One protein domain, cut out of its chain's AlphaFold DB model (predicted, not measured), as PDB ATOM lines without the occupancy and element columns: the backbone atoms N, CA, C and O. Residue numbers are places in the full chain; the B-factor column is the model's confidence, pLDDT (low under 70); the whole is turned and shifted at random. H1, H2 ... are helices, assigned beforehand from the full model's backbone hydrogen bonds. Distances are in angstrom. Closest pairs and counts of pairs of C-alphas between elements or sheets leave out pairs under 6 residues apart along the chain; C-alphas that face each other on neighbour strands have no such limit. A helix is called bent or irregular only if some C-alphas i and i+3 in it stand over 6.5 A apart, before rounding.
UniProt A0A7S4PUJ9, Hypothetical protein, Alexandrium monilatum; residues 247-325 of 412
ATOM      1  N   LEU A 247       8.483  -7.015 -40.623       69.12
ATOM      2  CA  LEU A 247       8.287  -8.115 -41.571       69.12
ATOM      3  C   LEU A 247       8.991  -7.892 -42.914       69.12
ATOM      4  O   LEU A 247       9.231  -8.867 -43.615       69.12
ATOM      5  N   ALA A 248       9.325  -6.647 -43.271       72.06
ATOM      6  CA  ALA A 248       9.916  -6.306 -44.567       72.06
ATOM      7  C   ALA A 248      11.214  -7.085 -44.833       72.06
ATOM      8  O   ALA A 248      11.279  -7.849 -45.792       72.06
ATOM      9  N   LYS A 249      12.182  -7.015 -43.909       74.94
ATOM     10  CA  LYS A 249      13.432  -7.796 -43.979       74.94
ATOM     11  C   LYS A 249      13.215  -9.306 -44.137       74.94
ATOM     12  O   LYS A 249      13.930  -9.952 -44.890       74.94
ATOM     13  N   ASN A 250      12.203  -9.868 -43.466       76.94
ATOM     14  CA  ASN A 250      11.917 -11.302 -43.534       76.94
ATOM     15  C   ASN A 250      11.360 -11.682 -44.908       76.94
ATOM     16  O   ASN A 250      11.718 -12.726 -45.442       76.94
ATOM     17  N   ILE A 251      10.486 -10.843 -45.473       74.88
ATOM     18  CA  ILE A 251       9.921 -11.052 -46.809       74.88
ATOM     19  C   ILE A 251      11.032 -10.985 -47.854       74.88
ATOM     20  O   ILE A 251      11.132 -11.896 -48.666       74.88
ATOM     21  N   ILE A 252      11.882  -9.957 -47.789       75.31
ATOM     22  CA  ILE A 252      12.991  -9.767 -48.731       75.31
ATOM     23  C   ILE A 252      13.948 -10.958 -48.663       75.31
ATOM     24  O   ILE A 252      14.181 -11.611 -49.674       75.31
ATOM     25  N   TRP A 253      14.420 -11.319 -47.466       80.56
ATOM     26  CA  TRP A 253      15.291 -12.483 -47.303       80.56
ATOM     27  C   TRP A 253      14.646 -13.778 -47.824       80.56
ATOM     28  O   TRP A 253      15.305 -14.557 -48.506       80.56
ATOM     29  N   THR A 254      13.353 -14.000 -47.551       79.56
ATOM     30  CA  THR A 254      12.638 -15.206 -48.008       79.56
ATOM     31  C   THR A 254      12.527 -15.254 -49.531       79.56
ATOM     32  O   THR A 254      12.715 -16.316 -50.115       79.56
ATOM     33  N   GLU A 255      12.264 -14.119 -50.182       77.06
ATOM     34  CA  GLU A 255      12.204 -14.022 -51.644       77.06
ATOM     35  C   GLU A 255      13.541 -14.438 -52.271       77.06
ATOM     36  O   GLU A 255      13.572 -15.303 -53.145       77.06
ATOM     37  N   PHE A 256      14.663 -13.910 -51.771       79.06
ATOM     38  CA  PHE A 256      15.991 -14.299 -52.255       79.06
ATOM     39  C   PHE A 256      16.325 -15.757 -51.930       79.06
ATOM     40  O   PHE A 256      16.807 -16.492 -52.793       79.06
ATOM     41  N   ALA A 257      16.011 -16.219 -50.720       79.94
ATOM     42  CA  ALA A 257      16.249 -17.600 -50.322       79.94
ATOM     43  C   ALA A 257      15.512 -18.606 -51.225       79.94
ATOM     44  O   ALA A 257      16.040 -19.686 -51.486       79.94
ATOM     45  N   LEU A 258      14.317 -18.264 -51.719       79.06
ATOM     46  CA  LEU A 258      13.498 -19.150 -52.552       79.06
ATOM     47  C   LEU A 258      13.726 -18.977 -54.057       79.06
ATOM     48  O   LEU A 258      13.616 -19.955 -54.798       79.06
ATOM     49  N   HIS A 259      14.002 -17.754 -54.515       77.06
ATOM     50  CA  HIS A 259      13.877 -17.395 -55.931       77.06
ATOM     51  C   HIS A 259      15.120 -16.750 -56.545       77.06
ATOM     52  O   HIS A 259      15.137 -16.551 -57.759       77.06
ATOM     53  N   ALA A 260      16.164 -16.444 -55.767       79.00
ATOM     54  CA  ALA A 260      17.397 -15.910 -56.341       79.00
ATOM     55  C   ALA A 260      18.032 -16.910 -57.317       79.00
ATOM     56  O   ALA A 260      18.075 -18.110 -57.035       79.00
ATOM     57  N   GLU A 261      18.568 -16.414 -58.433       85.56
ATOM     58  CA  GLU A 261      19.250 -17.245 -59.432       85.56
ATOM     59  C   GLU A 261      20.541 -17.873 -58.872       85.56
ATOM     60  O   GLU A 261      20.921 -18.983 -59.245       85.56
ATOM     61  N   ASP A 262      21.194 -17.212 -57.911       84.19
ATOM     62  CA  ASP A 262      22.474 -17.606 -57.322       84.19
ATOM     63  C   ASP A 262      22.335 -18.370 -55.991       84.19
ATOM     64  O   ASP A 262      23.010 -18.102 -54.996       84.19
ATOM     65  N   GLN A 263      21.496 -19.407 -55.987       90.19
ATOM     66  CA  GLN A 263      21.137 -20.206 -54.801       90.19
ATOM     67  C   GLN A 263      22.314 -20.687 -53.932       90.19
ATOM     68  O   GLN A 263      22.195 -20.732 -52.706       90.19
ATOM     69  N   LEU A 264      23.455 -21.059 -54.527       93.94
ATOM     70  CA  LEU A 264      24.632 -21.475 -53.752       93.94
ATOM     71  C   LEU A 264      25.173 -20.323 -52.892       93.94
ATOM     72  O   LEU A 264      25.504 -20.537 -51.726       93.94
ATOM     73  N   ARG A 265      25.220 -19.107 -53.448       92.44
ATOM     74  CA  ARG A 265      25.661 -17.902 -52.741       92.44
ATOM     75  C   ARG A 265      24.753 -17.618 -51.551       92.44
ATOM     76  O   ARG A 265      25.251 -17.445 -50.445       92.44
ATOM     77  N   GLN A 266      23.436 -17.682 -51.751       89.94
ATOM     78  CA  GLN A 266      22.449 -17.447 -50.690       89.94
ATOM     79  C   GLN A 266      22.559 -18.473 -49.549       89.94
ATOM     80  O   GLN A 266      22.511 -18.119 -48.371       89.94
ATOM     81  N   ARG A 267      22.787 -19.753 -49.871       94.06
ATOM     82  CA  ARG A 267      22.991 -20.812 -48.862       94.06
ATOM     83  C   ARG A 267      24.272 -20.607 -48.058       94.06
ATOM     84  O   ARG A 267      24.258 -20.770 -46.840       94.06
ATOM     85  N   MET A 268      25.356 -20.226 -48.729       94.56
ATOM     86  CA  MET A 268      26.621 -19.897 -48.071       94.56
ATOM     87  C   MET A 268      26.494 -18.645 -47.203       94.56
ATOM     88  O   MET A 268      26.948 -18.649 -46.061       94.56
ATOM     89  N   ALA A 269      25.816 -17.608 -47.697       92.31
ATOM     90  CA  ALA A 269      25.536 -16.397 -46.939       92.31
ATOM     91  C   ALA A 269      24.731 -16.702 -45.669       92.31
ATOM     92  O   ALA A 269      25.067 -16.239 -44.579       92.31
ATOM     93  N   TRP A 270      23.711 -17.559 -45.783       92.44
ATOM     94  CA  TRP A 270      22.961 -18.036 -44.627       92.44
ATOM     95  C   TRP A 270      23.856 -18.781 -43.631       92.44
ATOM     96  O   TRP A 270      23.841 -18.436 -42.453       92.44
ATOM     97  N   ALA A 271      24.691 -19.723 -44.075       93.12
ATOM     98  CA  ALA A 271      25.608 -20.442 -43.188       93.12
ATOM     99  C   ALA A 271      26.575 -19.497 -42.446       93.12
ATOM    100  O   ALA A 271      26.737 -19.609 -41.233       93.12
ATOM    101  N   LEU A 272      27.155 -18.517 -43.145       92.38
ATOM    102  CA  LEU A 272      28.026 -17.501 -42.544       92.38
ATOM    103  C   LEU A 272      27.280 -16.625 -41.527       92.38
ATOM    104  O   LEU A 272      27.828 -16.324 -40.467       92.38
ATOM    105  N   SER A 273      26.012 -16.287 -41.787       91.12
ATOM    106  CA  SER A 273      25.176 -15.550 -40.828       91.12
ATOM    107  C   SER A 273      24.883 -16.336 -39.541       91.12
ATOM    108  O   SER A 273      24.618 -15.730 -38.505       91.12
ATOM    109  N   GLN A 274      24.959 -17.675 -39.583       89.88
ATOM    110  CA  GLN A 274      24.844 -18.533 -38.396       89.88
ATOM    111  C   GLN A 274      26.161 -18.653 -37.615       89.88
ATOM    112  O   GLN A 274      26.152 -19.130 -36.484       89.88
ATOM    113  N   ILE A 275      27.285 -18.230 -38.201       88.81
ATOM    114  CA  ILE A 275      28.579 -18.138 -37.515       88.81
ATOM    115  C   ILE A 275      28.706 -16.756 -36.872       88.81
ATOM    116  O   ILE A 275      28.920 -16.652 -35.670       88.81
ATOM    117  N   PHE A 276      28.503 -15.688 -37.645       89.81
ATOM    118  CA  PHE A 276      28.564 -14.301 -37.174       89.81
ATOM    119  C   PHE A 276      27.191 -13.816 -36.697       89.81
ATOM    120  O   PHE A 276      26.592 -12.892 -37.259       89.81
ATOM    121  N   VAL A 277      26.678 -14.488 -35.666       88.44
ATOM    122  CA  VAL A 277      25.319 -14.289 -35.154       88.44
ATOM    123  C   VAL A 277      25.161 -12.917 -34.506       88.44
ATOM    124  O   VAL A 277      26.020 -12.448 -33.759       88.44
ATOM    125  N   THR A 278      24.009 -12.300 -34.750       87.06
ATOM    126  CA  THR A 278      23.524 -11.108 -34.048       87.06
ATOM    127  C   THR A 278      22.089 -11.346 -33.583       87.06
ATOM    128  O   THR A 278      21.420 -12.272 -34.048       87.06
ATOM    129  N   ALA A 279      21.593 -10.534 -32.646       78.88
ATOM    130  CA  ALA A 279      20.212 -10.629 -32.180       78.88
ATOM    131  C   ALA A 279      19.386  -9.416 -32.589       78.88
ATOM    132  O   ALA A 279      19.812  -8.265 -32.469       78.88
ATOM    133  N   VAL A 280      18.143  -9.684 -32.987       68.00
ATOM    134  CA  VAL A 280      17.137  -8.642 -33.174       68.00
ATOM    135  C   VAL A 280      16.689  -8.162 -31.796       68.00
ATOM    136  O   VAL A 280      15.760  -8.710 -31.205       68.00
ATOM    137  N   PHE A 281      17.344  -7.135 -31.257       60.16
ATOM    138  CA  PHE A 281      16.845  -6.485 -30.049       60.16
ATOM    139  C   PHE A 281      15.515  -5.788 -30.341       60.16
ATOM    140  O   PHE A 281      15.356  -5.105 -31.359       60.16
ATOM    141  N   SER A 282      14.552  -5.926 -29.425       46.88
ATOM    142  CA  SER A 282      13.316  -5.145 -29.437       46.88
ATOM    143  C   SER A 282      13.639  -3.685 -29.093       46.88
ATOM    144  O   SER A 282      13.520  -3.252 -27.952       46.88
ATOM    145  N   GLY A 283      14.126  -2.936 -30.075       57.62
ATOM    146  CA  GLY A 283      14.563  -1.551 -29.930       57.62
ATOM    147  C   GLY A 283      14.661  -0.858 -31.288       57.62
ATOM    148  O   GLY A 283      13.982  -1.258 -32.237       57.62
ATOM    149  N   ALA A 284      15.514   0.164 -31.385       55.16
ATOM    150  CA  ALA A 284      15.678   0.979 -32.589       55.16
ATOM    151  C   ALA A 284      16.048   0.142 -33.835       55.16
ATOM    152  O   ALA A 284      15.454   0.295 -34.889       55.16
ATOM    153  N   HIS A 285      16.938  -0.839 -33.744       62.75
ATOM    154  CA  HIS A 285      17.379  -1.543 -34.956       62.75
ATOM    155  C   HIS A 285      16.351  -2.555 -35.497       62.75
ATOM    156  O   HIS A 285      16.337  -2.865 -36.682       62.75
ATOM    157  N   GLY A 286      15.414  -3.057 -34.679       65.75
ATOM    158  CA  GLY A 286      14.515  -4.155 -35.073       65.75
ATOM    159  C   GLY A 286      13.547  -3.848 -36.227       65.75
ATOM    160  O   GLY A 286      12.999  -4.780 -36.833       65.75
ATOM    161  N   LYS A 287      13.335  -2.563 -36.545       65.69
ATOM    162  CA  LYS A 287      12.502  -2.109 -37.672       65.69
ATOM    163  C   LYS A 287      13.296  -1.464 -38.815       65.69
ATOM    164  O   LYS A 287      12.666  -1.047 -39.781       65.69
ATOM    165  N   MET A 288      14.626  -1.404 -38.721       70.56
ATOM    166  CA  MET A 288      15.481  -0.819 -39.758       70.56
ATOM    167  C   MET A 288      15.839  -1.882 -40.795       70.56
ATOM    168  O   MET A 288      16.848  -2.564 -40.662       70.56
ATOM    169  N   THR A 289      14.975  -2.084 -41.789       73.62
ATOM    170  CA  THR A 289      15.163  -3.116 -42.826       73.62
ATOM    171  C   THR A 289      16.553  -3.054 -43.456       73.62
ATOM    172  O   THR A 289      17.248  -4.067 -43.445       73.62
ATOM    173  N   GLU A 290      16.988  -1.868 -43.882       71.38
ATOM    174  CA  GLU A 290      18.267  -1.684 -44.578       71.38
ATOM    175  C   GLU A 290      19.490  -2.031 -43.735       71.38
ATOM    176  O   GLU A 290      20.440  -2.619 -44.238       71.38
ATOM    177  N   GLU A 291      19.471  -1.753 -42.432       75.62
ATOM    178  CA  GLU A 291      20.594  -2.127 -41.567       75.62
ATOM    179  C   GLU A 291      20.743  -3.654 -41.468       75.62
ATOM    180  O   GLU A 291      21.859  -4.177 -41.446       75.62
ATOM    181  N   TRP A 292      19.619  -4.380 -41.433       80.50
ATOM    182  CA  TRP A 292      19.619  -5.845 -41.396       80.50
ATOM    183  C   TRP A 292      20.005  -6.461 -42.738       80.50
ATOM    184  O   TRP A 292      20.765  -7.429 -42.754       80.50
ATOM    185  N   LEU A 293      19.493  -5.917 -43.844       79.38
ATOM    186  CA  LEU A 293      19.852  -6.379 -45.184       79.38
ATOM    187  C   LEU A 293      21.319  -6.088 -45.481       79.38
ATOM    188  O   LEU A 293      22.045  -7.002 -45.847       79.38
ATOM    189  N   GLY A 294      21.796  -4.880 -45.177       79.81
ATOM    190  CA  GLY A 294      23.201  -4.511 -45.329       79.81
ATOM    191  C   GLY A 294      24.145  -5.412 -44.531       79.81
ATOM    192  O   GLY A 294      25.204  -5.783 -45.037       79.81
ATOM    193  N   TYR A 295      23.754  -5.832 -43.318       85.88
ATOM    194  CA  TYR A 295      24.517  -6.824 -42.554       85.88
ATOM    195  C   TYR A 295      24.529  -8.203 -43.228       85.88
ATOM    196  O   TYR A 295      25.572  -8.851 -43.280       85.88
ATOM    197  N   TYR A 296      23.392  -8.654 -43.763       88.56
ATOM    198  CA  TYR A 296      23.311  -9.930 -44.475       88.56
ATOM    199  C   TYR A 296      24.102  -9.914 -45.794       88.56
ATOM    200  O   TYR A 296      24.774 -10.893 -46.128       88.56
ATOM    201  N   ASP A 297      24.100  -8.783 -46.500       86.31
ATOM    202  CA  ASP A 297      24.785  -8.602 -47.779       86.31
ATOM    203  C   ASP A 297      26.308  -8.736 -47.660       86.31
ATOM    204  O   ASP A 297      26.958  -9.125 -48.632       86.31
ATOM    205  N   ILE A 298      26.890  -8.508 -46.474       89.38
ATOM    206  CA  ILE A 298      28.299  -8.842 -46.190       89.38
ATOM    207  C   ILE A 298      28.561 -10.309 -46.553       89.38
ATOM    208  O   ILE A 298      29.539 -10.628 -47.233       89.38
ATOM    209  N   PHE A 299      27.668 -11.211 -46.147       92.62
ATOM    210  CA  PHE A 299      27.819 -12.645 -46.371       92.62
ATOM    211  C   PHE A 299      27.477 -13.059 -47.803       92.62
ATOM    212  O   PHE A 299      28.053 -14.023 -48.308       92.62
ATOM    213  N   VAL A 300      26.582 -12.336 -48.480       90.12
ATOM    214  CA  VAL A 300      26.274 -12.543 -49.906       90.12
ATOM    215  C   VAL A 300      27.463 -12.121 -50.782       90.12
ATOM    216  O   VAL A 300      27.881 -12.852 -51.682       90.12
ATOM    217  N   ARG A 301      28.093 -10.977 -50.498       87.56
ATOM    218  CA  ARG A 301      29.289 -10.535 -51.235       87.56
ATOM    219  C   ARG A 301      30.482 -11.458 -50.990       87.56
ATOM    220  O   ARG A 301      31.161 -11.847 -51.938       87.56
ATOM    221  N   ASN A 302      30.686 -11.877 -49.742       90.12
ATOM    222  CA  ASN A 302      31.855 -12.657 -49.328       90.12
ATOM    223  C   ASN A 302      31.627 -14.178 -49.273       90.12
ATOM    224  O   ASN A 302      32.443 -14.895 -48.698       90.12
ATOM    225  N   SER A 303      30.562 -14.712 -49.880       92.50
ATOM    226  CA  SER A 303      30.185 -16.133 -49.719       92.50
ATOM    227  C   SER A 303      31.255 -17.124 -50.175       92.50
ATOM    228  O   SER A 303      31.314 -18.248 -49.680       92.50
ATOM    229  N   PHE A 304      32.088 -16.701 -51.126       94.00
ATOM    230  CA  PHE A 304      33.226 -17.457 -51.655       94.00
ATOM    231  C   PHE A 304      34.561 -16.728 -51.420       94.00
ATOM    232  O   PHE A 304      35.559 -17.038 -52.064       94.00
ATOM    233  N   GLY A 305      34.550 -15.713 -50.550       90.44
ATOM    234  CA  GLY A 305      35.698 -14.874 -50.224       90.44
ATOM    235  C   GLY A 305      36.554 -15.458 -49.101       90.44
ATOM    236  O   GLY A 305      36.519 -16.653 -48.809       90.44
ATOM    237  N   ASN A 306      37.338 -14.594 -48.456       89.44
ATOM    238  CA  ASN A 306      38.185 -14.982 -47.333       89.44
ATOM    239  C   ASN A 306      37.625 -14.472 -45.993       89.44
ATOM    240  O   ASN A 306      36.891 -13.489 -45.922       89.44
ATOM    241  N   LEU A 307      38.016 -15.146 -44.908       86.81
ATOM    242  CA  LEU A 307      37.541 -14.850 -43.555       86.81
ATOM    243  C   LEU A 307      37.946 -13.452 -43.062       86.81
ATOM    244  O   LEU A 307      37.226 -12.863 -42.260       86.81
ATOM    245  N   LYS A 308      39.089 -12.925 -43.516       86.31
ATOM    246  CA  LYS A 308      39.595 -11.616 -43.086       86.31
ATOM    247  C   LYS A 308      38.657 -10.500 -43.540       86.31
ATOM    248  O   LYS A 308      38.358  -9.624 -42.734       86.31
ATOM    249  N   ASP A 309      38.177 -10.558 -44.777       86.31
ATOM    250  CA  ASP A 309      37.276  -9.542 -45.328       86.31
ATOM    251  C   ASP A 309      35.913  -9.582 -44.625       86.31
ATOM    252  O   ASP A 309      35.404  -8.544 -44.202       86.31
ATOM    253  N   ILE A 310      35.389 -10.787 -44.361       89.88
ATOM    254  CA  ILE A 310      34.162 -10.967 -43.568       89.88
ATOM    255  C   ILE A 310      34.331 -10.378 -42.166       89.88
ATOM    256  O   ILE A 310      33.487  -9.604 -41.719       89.88
ATOM    257  N   LEU A 311      35.417 -10.724 -41.464       88.12
ATOM    258  CA  LEU A 311      35.683 -10.215 -40.119       88.12
ATOM    259  C   LEU A 311      35.782  -8.690 -40.107       88.12
ATOM    260  O   LEU A 311      35.253  -8.061 -39.193       88.12
ATOM    261  N   LEU A 312      36.425  -8.098 -41.114       86.25
ATOM    262  CA  LEU A 312      36.574  -6.653 -41.226       86.25
ATOM    263  C   LEU A 312      35.216  -5.964 -41.412       86.25
ATOM    264  O   LEU A 312      34.889  -5.054 -40.655       86.25
ATOM    265  N   GLU A 313      34.399  -6.425 -42.361       87.50
ATOM    266  CA  GLU A 313      33.068  -5.855 -42.602       87.50
ATOM    267  C   GLU A 313      32.133  -6.049 -41.396       87.50
ATOM    268  O   GLU A 313      31.425  -5.122 -41.003       87.50
ATOM    269  N   VAL A 314      32.171  -7.216 -40.739       89.88
ATOM    270  CA  VAL A 314      31.397  -7.477 -39.514       89.88
ATOM    271  C   VAL A 314      31.860  -6.579 -38.359       89.88
ATOM    272  O   VAL A 314      31.014  -6.092 -37.611       89.88
ATOM    273  N   THR A 315      33.165  -6.314 -38.223       86.69
ATOM    274  CA  THR A 315      33.730  -5.412 -37.193       86.69
ATOM    275  C   THR A 315      33.226  -3.979 -37.347       86.69
ATOM    276  O   THR A 315      33.031  -3.272 -36.364       86.69
ATOM    277  N   TYR A 316      33.011  -3.532 -38.583       83.94
ATOM    278  CA  TYR A 316      32.511  -2.187 -38.861       83.94
ATOM    279  C   TYR A 316      30.994  -2.138 -39.066       83.94
ATOM    280  O   TYR A 316      30.452  -1.091 -39.404       83.94
ATOM    281  N   SER A 317      30.270  -3.233 -38.825       83.69
ATOM    282  CA  SER A 317      28.811  -3.218 -38.906       83.69
ATOM    283  C   SER A 317      28.196  -2.527 -37.679       83.69
ATOM    284  O   SER A 317      28.474  -2.938 -36.547       83.69
ATOM    285  N   PRO A 318      27.276  -1.556 -37.849       79.31
ATOM    286  CA  PRO A 318      26.563  -0.944 -36.725       79.31
ATOM    287  C   PRO A 318      25.671  -1.947 -35.977       79.31
ATOM    288  O   PRO A 318      25.493  -1.821 -34.761       79.31
ATOM    289  N   ILE A 319      25.158  -2.974 -36.669       83.88
ATOM    290  CA  ILE A 319      24.397  -4.066 -36.048       83.88
ATOM    291  C   ILE A 319      25.296  -4.835 -35.076       83.88
ATOM    292  O   ILE A 319      24.910  -5.046 -33.927       83.88
ATOM    293  N   MET A 320      26.512  -5.195 -35.493       87.62
ATOM    294  CA  MET A 320      27.456  -5.922 -34.639       87.62
ATOM    295  C   MET A 320      28.017  -5.037 -33.518       87.62
ATOM    296  O   MET A 320      28.074  -5.465 -32.365       87.62
ATOM    297  N   GLY A 321      28.358  -3.783 -33.833       85.50
ATOM    298  CA  GLY A 321      28.803  -2.771 -32.873       85.50
ATOM    299  C   GLY A 321      27.812  -2.540 -31.744       85.50
ATOM    300  O   GLY A 321      28.200  -2.411 -30.582       85.50
ATOM    301  N   THR A 322      26.522  -2.521 -32.072       83.50
ATOM    302  CA  THR A 322      25.454  -2.435 -31.073       83.50
ATOM    303  C   THR A 322      25.275  -3.763 -30.344       83.50
ATOM    304  O   THR A 322      25.110  -3.765 -29.127       83.50
ATOM    305  N   TYR A 323      25.345  -4.891 -31.062       85.56
ATOM    306  CA  TYR A 323      25.142  -6.222 -30.488       85.56
ATOM    307  C   TYR A 323      26.150  -6.563 -29.390       85.56
ATOM    308  O   TYR A 323      25.762  -7.032 -28.323       85.56
ATOM    309  N   LEU A 324      27.423  -6.246 -29.620       87.00
ATOM    310  CA  LEU A 324      28.511  -6.488 -28.671       87.00
ATOM    311  C   LEU A 324      28.998  -5.203 -27.989       87.00
ATOM    312  O   LEU A 324      30.109  -5.161 -27.478       87.00
ATOM    313  N   SER A 325      28.138  -4.176 -27.960       81.12
ATOM    314  CA  SER A 325      28.261  -2.949 -27.153       81.12
ATOM    315  C   SER A 325      29.521  -2.095 -27.362       81.12
ATOM    316  O   SER A 325      29.789  -1.184 -26.581       81.12
TER     317      SER A 325
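AT A GLANCE: This is residues 247 to 325 of the 412 residues of the protein "Hypothetical protein" of Alexandrium monilatum (UniProt A0A7S4PUJ9). H4 runs through the middle of a flat domain, with H1 on one side and H5 on the other, while H2 packs across its later residues and H6 across its earlier ones. The small H3 lies at the rim, near H1. The 79 printed residues hold six named helices, H1 to H6 in chain order, and no named strand: the class is all helix. The whole is compact, with a radius of gyration of the C-alphas of 12.4 A and spans of 34 by 31 by 16 A.

HOW THE PARTS SIT: Start at H1, residues 247 to 259, which touches H2, residues 263 to 275, only at the corner, C-alphas 257 and 266 being closest at 6.2 A. Go on to the hub, H4, residues 289 to 301. H1 touches it at a shallow tilt of 28 degrees, the same way, closest at C-alphas 249 and 289, 5.1 A. H2 touches H4 about perpendicular, only just, at 71 degrees; C-alphas 269 and 299 are closest, 4.4 A. H5, residues 307 to 315, makes a hairpin with H4, at 12 degrees. H6, residues 318 to 323, touches H4 at 81 degrees, closest at C-alphas 291 and 319, 7.0 A. In H1, H2, H5 and H6 every O i to N i+4 pair is within hydrogen-bond range; in H4, 7 of 9.

IN THESE COORDINATES: Find C-alpha 247 at (8.287, -8.115, -41.571), where H1 begins its 18.0 A. H2 measures 18.9 A, H4 18.0 A and H5 12.0 A. H3, residues 284 to 287, is only just irregular, its end C-alphas 6.7 A apart. H6 ends at C-alpha 323, (25.142, -6.222, -30.488).

THE WHOLE: The C-alphas farthest apart, of Glu 261 and Ser 325, are 36.4 A apart. The printed part has no cut and no long link. Look for pLDDT under 70 at residue 247 and residues 280 to 287.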